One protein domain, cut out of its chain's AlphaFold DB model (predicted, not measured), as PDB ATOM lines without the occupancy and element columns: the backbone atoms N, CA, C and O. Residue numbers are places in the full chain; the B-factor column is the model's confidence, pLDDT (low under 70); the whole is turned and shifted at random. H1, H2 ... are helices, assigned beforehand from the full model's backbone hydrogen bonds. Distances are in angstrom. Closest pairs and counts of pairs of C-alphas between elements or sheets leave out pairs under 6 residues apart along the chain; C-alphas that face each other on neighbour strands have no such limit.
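Overview. This is residues 213 to 336 of the 374 residues of an uncharacterized protein of Nocardiopsis sp. Huas11 (UniProt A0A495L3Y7). A long rod: H4 runs nearly its whole length, and H1 and H3 pack along H4 in an up-and-down bundle of three, with residues 326 to 336 of H4 sticking out. The 124 printed residues hold four named helices, H1 to H4, and no named strand; the class is all helix. The whole is only just loose, close to extended, with a radius of gyration of the C-alphas of 20.5 A and spans of 79 by 24 by 23 A.

Arrangement. The hub is H4, residues 284 to 336. H1, residues 218 to 235, touches only residues 305 to 319 of H4, the same way at a shallow tilt of 28 degrees; the closest C-alphas, of Ala 230 and Glu 312, are 5.2 A apart. H3, residues 248 to 278, forms a helical hairpin with H4, opposite ways at a shallow tilt of 28 degrees; residues 262 to 276 alone touch residues 290 to 308, the closest C-alphas, of Ile 276 and Ala 290, being 6.6 A apart. H1 touches H3 at 1 degree, opposite ways. H2, residues 238 to 241, only just touches H4, with 3 pairs of C-alphas within 8 A. In H1, H3 and H4 every O i to N i+4 pair is within hydrogen-bond range; H2 is too short for one.

Along the chain. H4 spans 77.5 A, from C-alpha 284 at (0.643, 23.888, 70.907) to C-alpha 336 at (-52.867, 51.156, 21.990); H3 spans 44.8 A and H1 25.6 A.

Size, cuts and confidence. The printed part has no cut and no long link; residue 246 alone is under pLDDT 70.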
ATOM      1  N   PRO A 213     -34.416  27.066  61.717       93.00
ATOM      2  CA  PRO A 213     -33.533  28.230  61.793       93.00
ATOM      3  C   PRO A 213     -32.926  28.439  63.181       93.00
ATOM      4  O   PRO A 213     -31.793  28.876  63.299       93.00
ATOM      5  N   ARG A 214     -33.656  28.085  64.245       90.12
ATOM      6  CA  ARG A 214     -33.189  28.219  65.632       90.12
ATOM      7  C   ARG A 214     -32.069  27.247  66.026       90.12
ATOM      8  O   ARG A 214     -31.461  27.452  67.069       90.12
ATOM      9  N   SER A 215     -31.832  26.176  65.263       92.44
ATOM     10  CA  SER A 215     -30.703  25.268  65.511       92.44
ATOM     11  C   SER A 215     -29.402  25.763  64.875       92.44
ATOM     12  O   SER A 215     -28.346  25.186  65.137       92.44
ATOM     13  N   LEU A 216     -29.482  26.816  64.058       95.12
ATOM     14  CA  LEU A 216     -28.363  27.448  63.375       95.12
ATOM     15  C   LEU A 216     -27.827  28.632  64.189       95.12
ATOM     16  O   LEU A 216     -28.580  29.333  64.867       95.12
ATOM     17  N   ASP A 217     -26.521  28.871  64.086       95.12
ATOM     18  CA  ASP A 217     -25.909  30.106  64.585       95.12
ATOM     19  C   ASP A 217     -26.263  31.312  63.699       95.12
ATOM     20  O   ASP A 217     -26.833  31.172  62.619       95.12
ATOM     21  N   ASP A 218     -25.953  32.515  64.170       93.25
ATOM     22  CA  ASP A 218     -26.387  33.775  63.555       93.25
ATOM     23  C   ASP A 218     -25.916  33.922  62.105       93.25
ATOM     24  O   ASP A 218     -26.711  34.276  61.234       93.25
ATOM     25  N   GLN A 219     -24.657  33.568  61.827       93.44
ATOM     26  CA  GLN A 219     -24.102  33.604  60.474       93.44
ATOM     27  C   GLN A 219     -24.814  32.597  59.561       93.44
ATOM     28  O   GLN A 219     -25.207  32.929  58.445       93.44
ATOM     29  N   ALA A 220     -25.018  31.364  60.030       95.50
ATOM     30  CA  ALA A 220     -25.738  30.348  59.270       95.50
ATOM     31  C   ALA A 220     -27.212  30.730  59.038       95.50
ATOM     32  O   ALA A 220     -27.755  30.442  57.972       95.50
ATOM     33  N   ARG A 221     -27.857  31.407  59.996       96.00
ATOM     34  CA  ARG A 221     -29.216  31.943  59.830       96.00
ATOM     35  C   ARG A 221     -29.273  33.013  58.748       96.00
ATOM     36  O   ARG A 221     -30.193  32.979  57.939       96.00
ATOM     37  N   ASP A 222     -28.316  33.933  58.700       95.50
ATOM     38  CA  ASP A 222     -28.298  34.958  57.652       95.50
ATOM     39  C   ASP A 222     -28.149  34.340  56.251       95.50
ATOM     40  O   ASP A 222     -28.974  34.585  55.365       95.50
ATOM     41  N   LEU A 223     -27.178  33.433  56.088       96.62
ATOM     42  CA  LEU A 223     -26.945  32.717  54.831       96.62
ATOM     43  C   LEU A 223     -28.158  31.887  54.392       96.62
ATOM     44  O   LEU A 223     -28.538  31.915  53.221       96.62
ATOM     45  N   LEU A 224     -28.811  31.181  55.322       97.19
ATOM     46  CA  LEU A 224     -30.036  30.449  55.003       97.19
ATOM     47  C   LEU A 224     -31.155  31.404  54.574       97.19
ATOM     48  O   LEU A 224     -31.863  31.124  53.611       97.19
ATOM     49  N   GLY A 225     -31.302  32.540  55.259       96.12
ATOM     50  CA  GLY A 225     -32.299  33.549  54.913       96.12
ATOM     51  C   GLY A 225     -32.094  34.108  53.505       96.12
ATOM     52  O   GLY A 225     -33.066  34.281  52.773       96.12
ATOM     53  N   ARG A 226     -30.843  34.351  53.107       96.38
ATOM     54  CA  ARG A 226     -30.468  34.759  51.743       96.38
ATOM     55  C   ARG A 226     -30.856  33.713  50.701       96.38
ATOM     56  O   ARG A 226     -31.577  34.033  49.759       96.38
ATOM     57  N   ALA A 227     -30.474  32.457  50.926       96.94
ATOM     58  CA  ALA A 227     -30.816  31.355  50.031       96.94
ATOM     59  C   ALA A 227     -32.337  31.179  49.880       96.94
ATOM     60  O   ALA A 227     -32.838  31.085  48.763       96.94
ATOM     61  N   GLN A 228     -33.078  31.189  50.995       96.44
ATOM     62  CA  GLN A 228     -34.540  31.076  51.001       96.44
ATOM     63  C   GLN A 228     -35.202  32.199  50.203       96.44
ATOM     64  O   GLN A 228     -36.110  31.928  49.423       96.44
ATOM     65  N   ARG A 229     -34.732  33.445  50.358       94.44
ATOM     66  CA  ARG A 229     -35.244  34.583  49.584       94.44
ATOM     67  C   ARG A 229     -34.985  34.414  48.096       94.44
ATOM     68  O   ARG A 229     -35.906  34.606  47.320       94.44
ATOM     69  N   ALA A 230     -33.776  34.021  47.707       94.62
ATOM     70  CA  ALA A 230     -33.452  33.827  46.300       94.62
ATOM     71  C   ALA A 230     -34.295  32.704  45.664       94.62
ATOM     72  O   ALA A 230     -34.804  32.872  44.558       94.62
ATOM     73  N   VAL A 231     -34.522  31.591  46.378       94.69
ATOM     74  CA  VAL A 231     -35.465  30.548  45.933       94.69
ATOM     75  C   VAL A 231     -36.884  31.098  45.803       94.69
ATOM     76  O   VAL A 231     -37.528  30.860  44.785       94.69
ATOM     77  N   ASP A 232     -37.369  31.832  46.807       93.12
ATOM     78  CA  ASP A 232     -38.723  32.394  46.799       93.12
ATOM     79  C   ASP A 232     -38.919  33.371  45.639       93.12
ATOM     80  O   ASP A 232     -39.915  33.263  44.938       93.12
ATOM     81  N   THR A 233     -37.957  34.262  45.381       91.94
ATOM     82  CA  THR A 233     -37.999  35.196  44.245       91.94
ATOM     83  C   THR A 233     -38.190  34.457  42.924       91.94
ATOM     84  O   THR A 233     -38.994  34.870  42.096       91.94
ATOM     85  N   VAL A 234     -37.497  33.333  42.725       92.12
ATOM     86  CA  VAL A 234     -37.641  32.547  41.493       92.12
ATOM     87  C   VAL A 234     -38.960  31.777  41.453       92.12
ATOM     88  O   VAL A 234     -39.562  31.664  40.391       92.12
ATOM     89  N   LEU A 235     -39.404  31.199  42.570       90.56
ATOM     90  CA  LEU A 235     -40.605  30.355  42.599       90.56
ATOM     91  C   LEU A 235     -41.915  31.147  42.653       90.56
ATOM     92  O   LEU A 235     -42.941  30.610  42.255       90.56
ATOM     93  N   GLU A 236     -41.890  32.378  43.157       90.31
ATOM     94  CA  GLU A 236     -43.037  33.301  43.196       90.31
ATOM     95  C   GLU A 236     -43.080  34.226  41.968       90.31
ATOM     96  O   GLU A 236     -43.979  35.055  41.832       90.31
ATOM     97  N   SER A 237     -42.111  34.065  41.068       87.69
ATOM     98  CA  SER A 237     -42.035  34.744  39.785       87.69
ATOM     99  C   SER A 237     -43.288  34.492  38.936       87.69
ATOM    100  O   SER A 237     -43.602  33.334  38.633       87.69
ATOM    101  N   PRO A 238     -43.942  35.537  38.392       84.25
ATOM    102  CA  PRO A 238     -44.992  35.361  37.392       84.25
ATOM    103  C   PRO A 238     -44.524  34.623  36.124       84.25
ATOM    104  O   PRO A 238     -45.351  34.076  35.391       84.25
ATOM    105  N   LEU A 239     -43.217  34.614  35.827       83.06
ATOM    106  CA  LEU A 239     -42.645  33.841  34.716       83.06
ATOM    107  C   LEU A 239     -42.571  32.348  35.043       83.06
ATOM    108  O   LEU A 239     -42.766  31.523  34.144       83.06
ATOM    109  N   HIS A 240     -42.328  32.003  36.310       82.12
ATOM    110  CA  HIS A 240     -42.409  30.625  36.801       82.12
ATOM    111  C   HIS A 240     -43.841  30.101  36.721       82.12
ATOM    112  O   HIS A 240     -44.073  29.058  36.106       82.12
ATOM    113  N   ASP A 241     -44.802  30.870  37.237       79.94
ATOM    114  CA  ASP A 241     -46.218  30.483  37.276       79.94
ATOM    115  C   ASP A 241     -46.818  30.264  35.881       79.94
ATOM    116  O   ASP A 241     -47.675  29.402  35.686       79.94
ATOM    117  N   ARG A 242     -46.343  31.018  34.883       78.56
ATOM    118  CA  ARG A 242     -46.782  30.898  33.483       78.56
ATOM    119  C   ARG A 242     -46.025  29.834  32.686       78.56
ATOM    120  O   ARG A 242     -46.279  29.691  31.494       78.56
ATOM    121  N   GLY A 243     -45.087  29.114  33.309       77.31
ATOM    122  CA  GLY A 243     -44.271  28.092  32.646       77.31
ATOM    123  C   GLY A 243     -43.310  28.644  31.587       77.31
ATOM    124  O   GLY A 243     -42.855  27.892  30.728       77.31
ATOM    125  N   LEU A 244     -43.018  29.949  31.626       74.25
ATOM    126  CA  LEU A 244     -42.110  30.617  30.685       74.25
ATOM    127  C   LEU A 244     -40.640  30.424  31.078       74.25
ATOM    128  O   LEU A 244     -39.753  30.495  30.229       74.25
ATOM    129  N   LEU A 245     -40.380  30.141  32.355       70.88
ATOM    130  CA  LEU A 245     -39.108  29.581  32.797       70.88
ATOM    131  C   LEU A 245     -39.111  28.078  32.498       70.88
ATOM    132  O   LEU A 245     -40.058  27.385  32.867       70.88
ATOM    133  N   LEU A 246     -38.050  27.586  31.842       61.47
ATOM    134  CA  LEU A 246     -37.838  26.168  31.510       61.47
ATOM    135  C   LEU A 246     -38.320  25.253  32.647       61.47
ATOM    136  O   LEU A 246     -37.765  25.307  33.738       61.47
ATOM    137  N   ASP A 247     -39.340  24.437  32.372       76.19
ATOM    138  CA  ASP A 247     -39.917  23.411  33.253       76.19
ATOM    139  C   ASP A 247     -40.132  23.850  34.723       76.19
ATOM    140  O   ASP A 247     -39.323  23.600  35.623       76.19
ATOM    141  N   ALA A 248     -41.290  24.467  34.987       79.38
ATOM    142  CA  ALA A 248     -41.693  24.927  36.317       79.38
ATOM    143  C   ALA A 248     -41.682  23.816  37.391       79.38
ATOM    144  O   ALA A 248     -41.418  24.088  38.569       79.38
ATOM    145  N   VAL A 249     -41.948  22.560  37.010       81.00
ATOM    146  CA  VAL A 249     -41.921  21.416  37.934       81.00
ATOM    147  C   VAL A 249     -40.480  21.079  38.291       81.00
ATOM    148  O   VAL A 249     -40.149  21.005  39.477       81.00
ATOM    149  N   ARG A 250     -39.611  20.950  37.286       83.31
ATOM    150  CA  ARG A 250     -38.184  20.693  37.498       83.31
ATOM    151  C   ARG A 250     -37.519  21.800  38.302       83.31
ATOM    152  O   ARG A 250     -36.785  21.484  39.233       83.31
ATOM    153  N   ASN A 251     -37.815  23.069  38.023       84.00
ATOM    154  CA  ASN A 251     -37.264  24.186  38.795       84.00
ATOM    155  C   ASN A 251     -37.667  24.110  40.268       84.00
ATOM    156  O   ASN A 251     -36.824  24.313  41.135       84.00
ATOM    157  N   ARG A 252     -38.918  23.745  40.574       88.06
ATOM    158  CA  ARG A 252     -39.365  23.587  41.965       88.06
ATOM    159  C   ARG A 252     -38.616  22.471  42.694       88.06
ATOM    160  O   ARG A 252     -38.232  22.659  43.844       88.06
ATOM    161  N   VAL A 253     -38.395  21.337  42.031       90.12
ATOM    162  CA  VAL A 253     -37.644  20.210  42.608       90.12
ATOM    163  C   VAL A 253     -36.176  20.586  42.805       90.12
ATOM    164  O   VAL A 253     -35.669  20.493  43.917       90.12
ATOM    165  N   VAL A 254     -35.519  21.097  41.760       91.94
ATOM    166  CA  VAL A 254     -34.091  21.441  41.788       91.94
ATOM    167  C   VAL A 254     -33.801  22.551  42.799       91.94
ATOM    168  O   VAL A 254     -32.852  22.435  43.571       91.94
ATOM    169  N   LEU A 255     -34.608  23.615  42.840       93.56
ATOM    170  CA  LEU A 255     -34.423  24.690  43.817       93.56
ATOM    171  C   LEU A 255     -34.696  24.209  45.246       93.56
ATOM    172  O   LEU A 255     -33.960  24.590  46.153       93.56
ATOM    173  N   GLY A 256     -35.674  23.318  45.441       93.94
ATOM    174  CA  GLY A 256     -35.909  22.661  46.728       93.94
ATOM    175  C   GLY A 256     -34.723  21.800  47.181       93.94
ATOM    176  O   GLY A 256     -34.298  21.894  48.334       93.94
ATOM    177  N   ASP A 257     -34.134  21.017  46.272       94.69
ATOM    178  CA  ASP A 257     -32.926  20.222  46.528       94.69
ATOM    179  C   ASP A 257     -31.724  21.113  46.879       94.69
ATOM    180  O   ASP A 257     -30.949  20.801  47.790       94.69
ATOM    181  N   ILE A 258     -31.568  22.240  46.177       95.75
ATOM    182  CA  ILE A 258     -30.513  23.221  46.447       95.75
ATOM    183  C   ILE A 258     -30.713  23.865  47.823       95.75
ATOM    184  O   ILE A 258     -29.763  23.871  48.609       95.75
ATOM    185  N   GLU A 259     -31.919  24.356  48.140       97.12
ATOM    186  CA  GLU A 259     -32.240  24.959  49.445       97.12
ATOM    187  C   GLU A 259     -31.936  23.973  50.580       97.12
ATOM    188  O   GLU A 259     -31.236  24.310  51.536       97.12
ATOM    189  N   TRP A 260     -32.395  22.726  50.444       97.62
ATOM    190  CA  TRP A 260     -32.152  21.667  51.419       97.62
ATOM    191  C   TRP A 260     -30.662  21.353  51.590       97.62
ATOM    192  O   TRP A 260     -30.163  21.255  52.715       97.62
ATOM    193  N   SER A 261     -29.926  21.226  50.484       97.81
ATOM    194  CA  SER A 261     -28.485  20.969  50.503       97.81
ATOM    195  C   SER A 261     -27.712  22.095  51.197       97.81
ATOM    196  O   SER A 261     -26.814  21.816  51.996       97.81
ATOM    197  N   VAL A 262     -28.081  23.354  50.940       98.00
ATOM    198  CA  VAL A 262     -27.507  24.525  51.620       98.00
ATOM    199  C   VAL A 262     -27.835  24.484  53.111       98.00
ATOM    200  O   VAL A 262     -26.917  24.549  53.928       98.00
ATOM    201  N   ALA A 263     -29.102  24.285  53.482       97.75
ATOM    202  CA  ALA A 263     -29.528  24.225  54.879       97.75
ATOM    203  C   ALA A 263     -28.778  23.141  55.674       97.75
ATOM    204  O   ALA A 263     -28.323  23.388  56.791       97.75
ATOM    205  N   ARG A 264     -28.574  21.958  55.082       97.94
ATOM    206  CA  ARG A 264     -27.816  20.858  55.703       97.94
ATOM    207  C   ARG A 264     -26.330  21.156  55.855       97.94
ATOM    208  O   ARG A 264     -25.742  20.789  56.873       97.94
ATOM    209  N   SER A 265     -25.713  21.814  54.876       98.06
ATOM    210  CA  SER A 265     -24.322  22.257  55.008       98.06
ATOM    211  C   SER A 265     -24.182  23.302  56.115       98.06
ATOM    212  O   SER A 265     -23.298  23.170  56.954       98.06
ATOM    213  N   LEU A 266     -25.100  24.267  56.193       98.12
ATOM    214  CA  LEU A 266     -25.111  25.285  57.246       98.12
ATOM    215  C   LEU A 266     -25.312  24.680  58.645       98.12
ATOM    216  O   LEU A 266     -24.588  25.033  59.573       98.12
ATOM    217  N   GLU A 267     -26.214  23.707  58.792       97.75
ATOM    218  CA  GLU A 267     -26.385  22.958  60.045       97.75
ATOM    219  C   GLU A 267     -25.099  22.225  60.454       97.75
ATOM    220  O   GLU A 267     -24.675  22.293  61.614       97.75
ATOM    221  N   ARG A 268     -24.433  21.569  59.493       97.62
ATOM    222  CA  ARG A 268     -23.132  20.928  59.719       97.62
ATOM    223  C   ARG A 268     -22.084  21.956  60.140       97.62
ATOM    224  O   ARG A 268     -21.349  21.684  61.082       97.62
ATOM    225  N   HIS A 269     -22.040  23.133  59.517       97.81
ATOM    226  CA  HIS A 269     -21.089  24.191  59.870       97.81
ATOM    227  C   HIS A 269     -21.312  24.701  61.295       97.81
ATOM    228  O   HIS A 269     -20.358  24.767  62.069       97.81
ATOM    229  N   THR A 270     -22.562  24.969  61.689       97.56
ATOM    230  CA  THR A 270     -22.900  25.341  63.072       97.56
ATOM    231  C   THR A 270     -22.505  24.250  64.065       97.56
ATOM    232  O   THR A 270     -21.951  24.537  65.129       97.56
ATOM    233  N   SER A 271     -22.751  22.979  63.739       96.81
ATOM    234  CA  SER A 271     -22.317  21.862  64.583       96.81
ATOM    235  C   SER A 271     -20.792  21.790  64.698       96.81
ATOM    236  O   SER A 271     -20.274  21.694  65.808       96.81
ATOM    237  N   SER A 272     -20.066  21.892  63.583       97.06
ATOM    238  CA  SER A 272     -18.601  21.871  63.555       97.06
ATOM    239  C   SER A 272     -17.996  23.035  64.336       97.06
ATOM    240  O   SER A 272     -17.091  22.808  65.133       97.06
ATOM    241  N   ARG A 273     -18.527  24.261  64.199       96.81
ATOM    242  CA  ARG A 273     -18.092  25.421  64.998       96.81
ATOM    243  C   ARG A 273     -18.243  25.164  66.493       96.81
ATOM    244  O   ARG A 273     -17.295  25.381  67.245       96.81
ATOM    245  N   ARG A 274     -19.405  24.656  66.919       96.50
ATOM    246  CA  ARG A 274     -19.657  24.313  68.329       96.50
ATOM    247  C   ARG A 274     -18.699  23.237  68.836       96.50
ATOM    248  O   ARG A 274     -18.155  23.389  69.923       96.50
ATOM    249  N   LEU A 275     -18.458  22.188  68.049       96.38
ATOM    250  CA  LEU A 275     -17.527  21.117  68.412       96.38
ATOM    251  C   LEU A 275     -16.088  21.628  68.530       96.38
ATOM    252  O   LEU A 275     -15.438  21.369  69.538       96.38
ATOM    253  N   ILE A 276     -15.605  22.397  67.550       94.19
ATOM    254  CA  ILE A 276     -14.258  22.987  67.579       94.19
ATOM    255  C   ILE A 276     -14.091  23.903  68.800       94.19
ATOM    256  O   ILE A 276     -13.040  23.883  69.432       94.19
ATOM    257  N   ALA A 277     -15.112  24.694  69.141       94.12
ATOM    258  CA  ALA A 277     -15.083  25.573  70.309       94.12
ATOM    259  C   ALA A 277     -15.121  24.809  71.645       94.12
ATOM    260  O   ALA A 277     -14.559  25.282  72.629       94.12
ATOM    261  N   ALA A 278     -15.768  23.642  71.687       95.25
ATOM    262  CA  ALA A 278     -15.902  22.837  72.899       95.25
ATOM    263  C   ALA A 278     -14.655  22.000  73.229       95.25
ATOM    264  O   ALA A 278     -14.472  21.623  74.385       95.25
ATOM    265  N   VAL A 279     -13.807  21.684  72.242       94.88
ATOM    266  CA  VAL A 279     -12.598  20.874  72.455       94.88
ATOM    267  C   VAL A 279     -11.505  21.717  73.129       94.88
ATOM    268  O   VAL A 279     -11.027  22.682  72.527       94.88
ATOM    269  N   PRO A 280     -11.041  21.352  74.341       92.62
ATOM    270  CA  PRO A 280      -9.948  22.063  74.995       92.62
ATOM    271  C   PRO A 280      -8.644  21.951  74.198       92.62
ATOM    272  O   PRO A 280      -8.261  20.868  73.753       92.62
ATOM    273  N   THR A 281      -7.912  23.059  74.076       94.38
ATOM    274  CA  THR A 281      -6.617  23.113  73.374       94.38
ATOM    275  C   THR A 281      -5.469  23.480  74.328       94.38
ATOM    276  O   THR A 281      -4.940  24.590  74.243       94.38
ATOM    277  N   PRO A 282      -5.073  22.588  75.258       90.50
ATOM    278  CA  PRO A 282      -4.108  22.906  76.316       90.50
ATOM    279  C   PRO A 282      -2.665  23.067  75.815       90.50
ATOM    280  O   PRO A 282      -1.843  23.671  76.497       90.50
ATOM    281  N   GLY A 283      -2.335  22.527  74.639       96.12
ATOM    282  CA  GLY A 283      -0.976  22.536  74.097       96.12
ATOM    283  C   GLY A 283      -0.880  23.050  72.662       96.12
ATOM    284  O   GLY A 283      -1.861  23.114  71.918       96.12
ATOM    285  N   GLU A 284       0.347  23.344  72.238       95.56
ATOM    286  CA  GLU A 284       0.643  23.888  70.907       95.56
ATOM    287  C   GLU A 284       0.146  22.988  69.764       95.56
ATOM    288  O   GLU A 284      -0.484  23.460  68.821       95.56
ATOM    289  N   ARG A 285       0.331  21.664  69.878       95.56
ATOM    290  CA  ARG A 285      -0.167  20.707  68.872       95.56
ATOM    291  C   ARG A 285      -1.692  20.752  68.735       95.56
ATOM    292  O   ARG A 285      -2.198  20.728  67.616       95.56
ATOM    293  N   SER A 286      -2.418  20.839  69.854       94.19
ATOM    294  CA  SER A 286      -3.883  20.944  69.845       94.19
ATOM    295  C   SER A 286      -4.369  22.283  69.287       94.19
ATOM    296  O   SER A 286      -5.351  22.292  68.550       94.19
ATOM    297  N   ARG A 287      -3.657  23.391  69.546       95.19
ATOM    298  CA  ARG A 287      -3.975  24.703  68.955       95.19
ATOM    299  C   ARG A 287      -3.833  24.685  67.436       95.19
ATOM    300  O   ARG A 287      -4.800  24.980  66.743       95.19
ATOM    301  N   ARG A 288      -2.701  24.193  66.920       97.06
ATOM    302  CA  ARG A 288      -2.481  24.039  65.469       97.06
ATOM    303  C   ARG A 288      -3.485  23.097  64.806       97.06
ATOM    304  O   ARG A 288      -3.834  23.270  63.643       97.06
ATOM    305  N   ALA A 289      -3.931  22.053  65.507       96.44
ATOM    306  CA  ALA A 289      -4.983  21.174  65.000       96.44
ATOM    307  C   ALA A 289      -6.340  21.892  64.920       96.44
ATOM    308  O   ALA A 289      -7.019  21.779  63.901       96.44
ATOM    309  N   ALA A 290      -6.702  22.668  65.945       95.12
ATOM    310  CA  ALA A 290      -7.922  23.472  65.947       95.12
ATOM    311  C   ALA A 290      -7.898  24.569  64.869       95.12
ATOM    312  O   ALA A 290      -8.900  24.773  64.196       95.12
ATOM    313  N   GLU A 291      -6.763  25.236  64.654       96.69
ATOM    314  CA  GLU A 291      -6.583  26.220  63.574       96.69
ATOM    315  C   GLU A 291      -6.789  25.600  62.191       96.69
ATOM    316  O   GLU A 291      -7.558  26.131  61.396       96.69
ATOM    317  N   ARG A 292      -6.194  24.430  61.923       97.62
ATOM    318  CA  ARG A 292      -6.433  23.703  60.664       97.62
ATOM    319  C   ARG A 292      -7.900  23.315  60.487       97.62
ATOM    320  O   ARG A 292      -8.418  23.414  59.381       97.62
ATOM    321  N   ALA A 293      -8.573  22.897  61.560       96.94
ATOM    322  CA  ALA A 293      -9.998  22.579  61.514       96.94
ATOM    323  C   ALA A 293     -10.863  23.819  61.221       96.94
ATOM    324  O   ALA A 293     -11.817  23.722  60.453       96.94
ATOM    325  N   ARG A 294     -10.521  24.987  61.790       96.75
ATOM    326  CA  ARG A 294     -11.191  26.263  61.485       96.75
ATOM    327  C   ARG A 294     -10.963  26.683  60.037       96.75
ATOM    328  O   ARG A 294     -11.935  26.981  59.359       96.75
ATOM    329  N   ALA A 295      -9.726  26.609  59.546       97.69
ATOM    330  CA  ALA A 295      -9.395  26.958  58.166       97.69
ATOM    331  C   ALA A 295     -10.143  26.079  57.145       97.69
ATOM    332  O   ALA A 295     -10.706  26.595  56.182       97.69
ATOM    333  N   ALA A 296     -10.214  24.763  57.385       98.00
ATOM    334  CA  ALA A 296     -10.993  23.854  56.542       98.00
ATOM    335  C   ALA A 296     -12.495  24.194  56.567       98.00
ATOM    336  O   ALA A 296     -13.155  24.208  55.533       98.00
ATOM    337  N   LEU A 297     -13.036  24.526  57.744       97.75
ATOM    338  CA  LEU A 297     -14.432  24.941  57.872       97.75
ATOM    339  C   LEU A 297     -14.716  26.278  57.169       97.75
ATOM    340  O   LEU A 297     -15.781  26.445  56.583       97.75
ATOM    341  N   GLU A 298     -13.787  27.230  57.210       97.44
ATOM    342  CA  GLU A 298     -13.897  28.510  56.499       97.44
ATOM    343  C   GLU A 298     -13.867  28.335  54.976       97.44
ATOM    344  O   GLU A 298     -14.550  29.058  54.253       97.44
ATOM    345  N   GLU A 299     -13.105  27.369  54.463       97.81
ATOM    346  CA  GLU A 299     -13.135  26.995  53.046       97.81
ATOM    347  C   GLU A 299     -14.497  26.417  52.634       97.81
ATOM    348  O   GLU A 299     -15.094  26.893  51.665       97.81
ATOM    349  N   ASP A 300     -15.045  25.491  53.425       97.31
ATOM    350  CA  ASP A 300     -16.385  24.939  53.201       97.31
ATOM    351  C   ASP A 300     -17.480  26.024  53.271       97.31
ATOM    352  O   ASP A 300     -18.421  26.028  52.470       97.31
ATOM    353  N   VAL A 301     -17.366  26.973  54.208       97.25
ATOM    354  CA  VAL A 301     -18.286  28.118  54.317       97.25
ATOM    355  C   VAL A 301     -18.231  28.974  53.055       97.25
ATOM    356  O   VAL A 301     -19.287  29.243  52.481       97.25
ATOM    357  N   ARG A 302     -17.035  29.326  52.565       97.69
ATOM    358  CA  ARG A 302     -16.873  30.101  51.323       97.69
ATOM    359  C   ARG A 302     -17.476  29.393  50.110       97.69
ATOM    360  O   ARG A 302     -18.090  30.041  49.266       97.69
ATOM    361  N   ALA A 303     -17.361  28.067  50.025       96.88
ATOM    362  CA  ALA A 303     -17.983  27.295  48.950       96.88
ATOM    363  C   ALA A 303     -19.523  27.370  48.991       96.88
ATOM    364  O   ALA A 303     -20.176  27.498  47.951       96.88
ATOM    365  N   VAL A 304     -20.121  27.327  50.189       97.56
ATOM    366  CA  VAL A 304     -21.571  27.505  50.362       97.56
ATOM    367  C   VAL A 304     -21.996  28.937  50.042       97.56
ATOM    368  O   VAL A 304     -22.981  29.117  49.330       97.56
ATOM    369  N   GLU A 305     -21.253  29.942  50.501       97.38
ATOM    370  CA  GLU A 305     -21.501  31.353  50.179       97.38
ATOM    371  C   GLU A 305     -21.466  31.602  48.670       97.38
ATOM    372  O   GLU A 305     -22.368  32.242  48.136       97.38
ATOM    373  N   TRP A 306     -20.494  31.022  47.962       97.25
ATOM    374  CA  TRP A 306     -20.421  31.099  46.504       97.25
ATOM    375  C   TRP A 306     -21.655  30.486  45.831       97.25
ATOM    376  O   TRP A 306     -22.225  31.073  44.910       97.25
ATOM    377  N   ARG A 307     -22.125  29.326  46.311       96.94
ATOM    378  CA  ARG A 307     -23.346  28.689  45.789       96.94
ATOM    379  C   ARG A 307     -24.594  29.535  46.049       96.94
ATOM    380  O   ARG A 307     -25.469  29.577  45.186       96.94
ATOM    381  N   ILE A 308     -24.680  30.191  47.206       97.88
ATOM    382  CA  ILE A 308     -25.762  31.133  47.522       97.88
ATOM    383  C   ILE A 308     -25.689  32.342  46.587       97.88
ATOM    384  O   ILE A 308     -26.706  32.681  45.996       97.88
ATOM    385  N   GLY A 309     -24.502  32.909  46.360       96.25
ATOM    386  CA  GLY A 309     -24.311  34.010  45.409       96.25
ATOM    387  C   GLY A 309     -24.788  33.650  44.001       96.25
ATOM    388  O   GLY A 309     -25.549  34.387  43.393       96.25
ATOM    389  N   ARG A 310     -24.478  32.442  43.513       97.25
ATOM    390  CA  ARG A 310     -24.988  31.954  42.216       97.25
ATOM    391  C   ARG A 310     -26.510  31.838  42.155       97.25
ATOM    392  O   ARG A 310     -27.088  31.981  41.078       97.25
ATOM    393  N   LEU A 311     -27.143  31.507  43.276       95.75
ATOM    394  CA  LEU A 311     -28.595  31.436  43.382       95.75
ATOM    395  C   LEU A 311     -29.213  32.842  43.406       95.75
ATOM    396  O   LEU A 311     -30.237  33.059  42.763       95.75
ATOM    397  N   GLU A 312     -28.573  33.791  44.087       96.69
ATOM    398  CA  GLU A 312     -28.955  35.207  44.098       96.69
ATOM    399  C   GLU A 312     -28.822  35.834  42.703       96.69
ATOM    400  O   GLU A 312     -29.793  36.410  42.222       96.69
ATOM    401  N   ASP A 313     -27.706  35.614  41.999       94.94
ATOM    402  CA  ASP A 313     -27.507  36.071  40.613       94.94
ATOM    403  C   ASP A 313     -28.612  35.554  39.679       94.94
ATOM    404  O   ASP A 313     -29.028  36.214  38.724       94.94
ATOM    405  N   TYR A 314     -29.060  34.316  39.903       92.50
ATOM    406  CA  TYR A 314     -30.140  33.731  39.119       92.50
ATOM    407  C   TYR A 314     -31.485  34.386  39.445       92.50
ATOM    408  O   TYR A 314     -32.224  34.733  38.525       92.50
ATOM    409  N   ALA A 315     -31.777  34.602  40.728       92.62
ATOM    410  CA  ALA A 315     -32.974  35.308  41.168       92.62
ATOM    411  C   ALA A 315     -33.028  36.747  40.630       92.62
ATOM    412  O   ALA A 315     -34.077  37.181  40.158       92.62
ATOM    413  N   GLU A 316     -31.899  37.458  40.621       92.81
ATOM    414  CA  GLU A 316     -31.787  38.805  40.057       92.81
ATOM    415  C   GLU A 316     -32.080  38.817  38.553       92.81
ATOM    416  O   GLU A 316     -32.853  39.645  38.078       92.81
ATOM    417  N   LYS A 317     -31.548  37.850  37.794       89.25
ATOM    418  CA  LYS A 317     -31.851  37.719  36.358       89.25
ATOM    419  C   LYS A 317     -33.329  37.454  36.091       89.25
ATOM    420  O   LYS A 317     -33.863  37.978  35.116       89.25
ATOM    421  N   VAL A 318     -33.981  36.644  36.926       90.12
ATOM    422  CA  VAL A 318     -35.426  36.390  36.816       90.12
ATOM    423  C   VAL A 318     -36.213  37.673  37.091       90.12
ATOM    424  O   VAL A 318     -37.060  38.036  36.279       90.12
ATOM    425  N   ALA A 319     -35.875  38.404  38.154       88.50
ATOM    426  CA  ALA A 319     -36.518  39.675  38.484       88.50
ATOM    427  C   ALA A 319     -36.304  40.749  37.397       88.50
ATOM    428  O   ALA A 319     -37.233  41.466  37.032       88.50
ATOM    429  N   ALA A 320     -35.104  40.837  36.818       87.81
ATOM    430  CA  ALA A 320     -34.822  41.757  35.714       87.81
ATOM    431  C   ALA A 320     -35.631  41.404  34.453       87.81
ATOM    432  O   ALA A 320     -36.172  42.288  33.790       87.81
ATOM    433  N   ALA A 321     -35.757  40.111  34.136       88.94
ATOM    434  CA  ALA A 321     -36.570  39.655  33.012       88.94
ATOM    435  C   ALA A 321     -38.067  39.943  33.216       88.94
ATOM    436  O   ALA A 321     -38.774  40.243  32.254       88.94
ATOM    437  N   GLU A 322     -38.561  39.862  34.451       88.25
ATOM    438  CA  GLU A 322     -39.930  40.259  34.792       88.25
ATOM    439  C   GLU A 322     -40.180  41.735  34.544       88.25
ATOM    440  O   GLU A 322     -41.165  42.069  33.883       88.25
ATOM    441  N   LEU A 323     -39.278  42.586  35.035       88.88
ATOM    442  CA  LEU A 323     -39.385  44.030  34.884       88.88
ATOM    443  C   LEU A 323     -39.423  44.426  33.406       88.88
ATOM    444  O   LEU A 323     -40.301  45.173  32.995       88.88
ATOM    445  N   GLU A 324     -38.544  43.844  32.590       91.94
ATOM    446  CA  GLU A 324     -38.519  44.055  31.138       91.94
ATOM    447  C   GLU A 324     -39.839  43.634  30.466       91.94
ATOM    448  O   GLU A 324     -40.354  44.298  29.567       91.94
ATOM    449  N   ILE A 325     -40.421  42.511  30.893       88.56
ATOM    450  CA  ILE A 325     -41.694  42.028  30.351       88.56
ATOM    451  C   ILE A 325     -42.858  42.933  30.775       88.56
ATOM    452  O   ILE A 325     -43.802  43.121  30.002       88.56
ATOM    453  N   GLU A 326     -42.837  43.454  31.998       88.56
ATOM    454  CA  GLU A 326     -43.839  44.396  32.493       88.56
ATOM    455  C   GLU A 326     -43.741  45.756  31.796       88.56
ATOM    456  O   GLU A 326     -44.771  46.300  31.390       88.56
ATOM    457  N   ASP A 327     -42.524  46.244  31.569       93.06
ATOM    458  CA  ASP A 327     -42.259  47.478  30.837       93.06
ATOM    459  C   ASP A 327     -42.785  47.391  29.400       93.06
ATOM    460  O   ASP A 327     -43.641  48.180  28.998       93.06
ATOM    461  N   ARG A 328     -42.427  46.328  28.664       92.94
ATOM    462  CA  ARG A 328     -42.940  46.100  27.300       92.94
ATOM    463  C   ARG A 328     -44.461  46.016  27.234       92.94
ATOM    464  O   ARG A 328     -45.064  46.505  26.281       92.94
ATOM    465  N   ARG A 329     -45.108  45.388  28.224       91.12
ATOM    466  CA  ARG A 329     -46.580  45.348  28.284       91.12
ATOM    467  C   ARG A 329     -47.177  46.720  28.545       91.12
ATOM    468  O   ARG A 329     -48.246  47.015  28.018       91.12
ATOM    469  N   SER A 330     -46.530  47.518  29.381       92.00
ATOM    470  CA  SER A 330     -46.984  48.867  29.704       92.00
ATOM    471  C   SER A 330     -46.839  49.783  28.492       92.00
ATOM    472  O   SER A 330     -47.810  50.443  28.134       92.00
ATOM    473  N   ALA A 331     -45.701  49.722  27.795       94.69
ATOM    474  CA  ALA A 331     -45.476  50.416  26.530       94.69
ATOM    475  C   ALA A 331     -46.540  50.047  25.484       94.69
ATOM    476  O   ALA A 331     -47.243  50.925  24.996       94.69
ATOM    477  N   ALA A 332     -46.772  48.750  25.250       94.75
ATOM    478  CA  ALA A 332     -47.775  48.296  24.283       94.75
ATOM    479  C   ALA A 332     -49.201  48.798  24.597       94.75
ATOM    480  O   ALA A 332     -49.945  49.150  23.686       94.75
ATOM    481  N   ARG A 333     -49.592  48.864  25.879       93.88
ATOM    482  CA  ARG A 333     -50.898  49.424  26.279       93.88
ATOM    483  C   ARG A 333     -50.980  50.931  26.048       93.88
ATOM    484  O   ARG A 333     -52.040  51.431  25.685       93.88
ATOM    485  N   LEU A 334     -49.896  51.661  26.301       95.06
ATOM    486  CA  LEU A 334     -49.848  53.104  26.059       95.06
ATOM    487  C   LEU A 334     -49.901  53.417  24.559       95.06
ATOM    488  O   LEU A 334     -50.589  54.360  24.167       95.06
ATOM    489  N   ASP A 335     -49.255  52.599  23.730       95.25
ATOM    490  CA  ASP A 335     -49.333  52.700  22.273       95.25
ATOM    491  C   ASP A 335     -50.768  52.458  21.778       95.25
ATOM    492  O   ASP A 335     -51.290  53.253  20.998       95.25
ATOM    493  N   GLU A 336     -51.456  51.436  22.304       95.06
ATOM    494  CA  GLU A 336     -52.867  51.156  21.990       95.06
ATOM    495  C   GLU A 336     -53.791  52.327  22.378       95.06
ATOM    496  O   GLU A 336     -54.644  52.753  21.591       95.06
TER     497      GLU A 336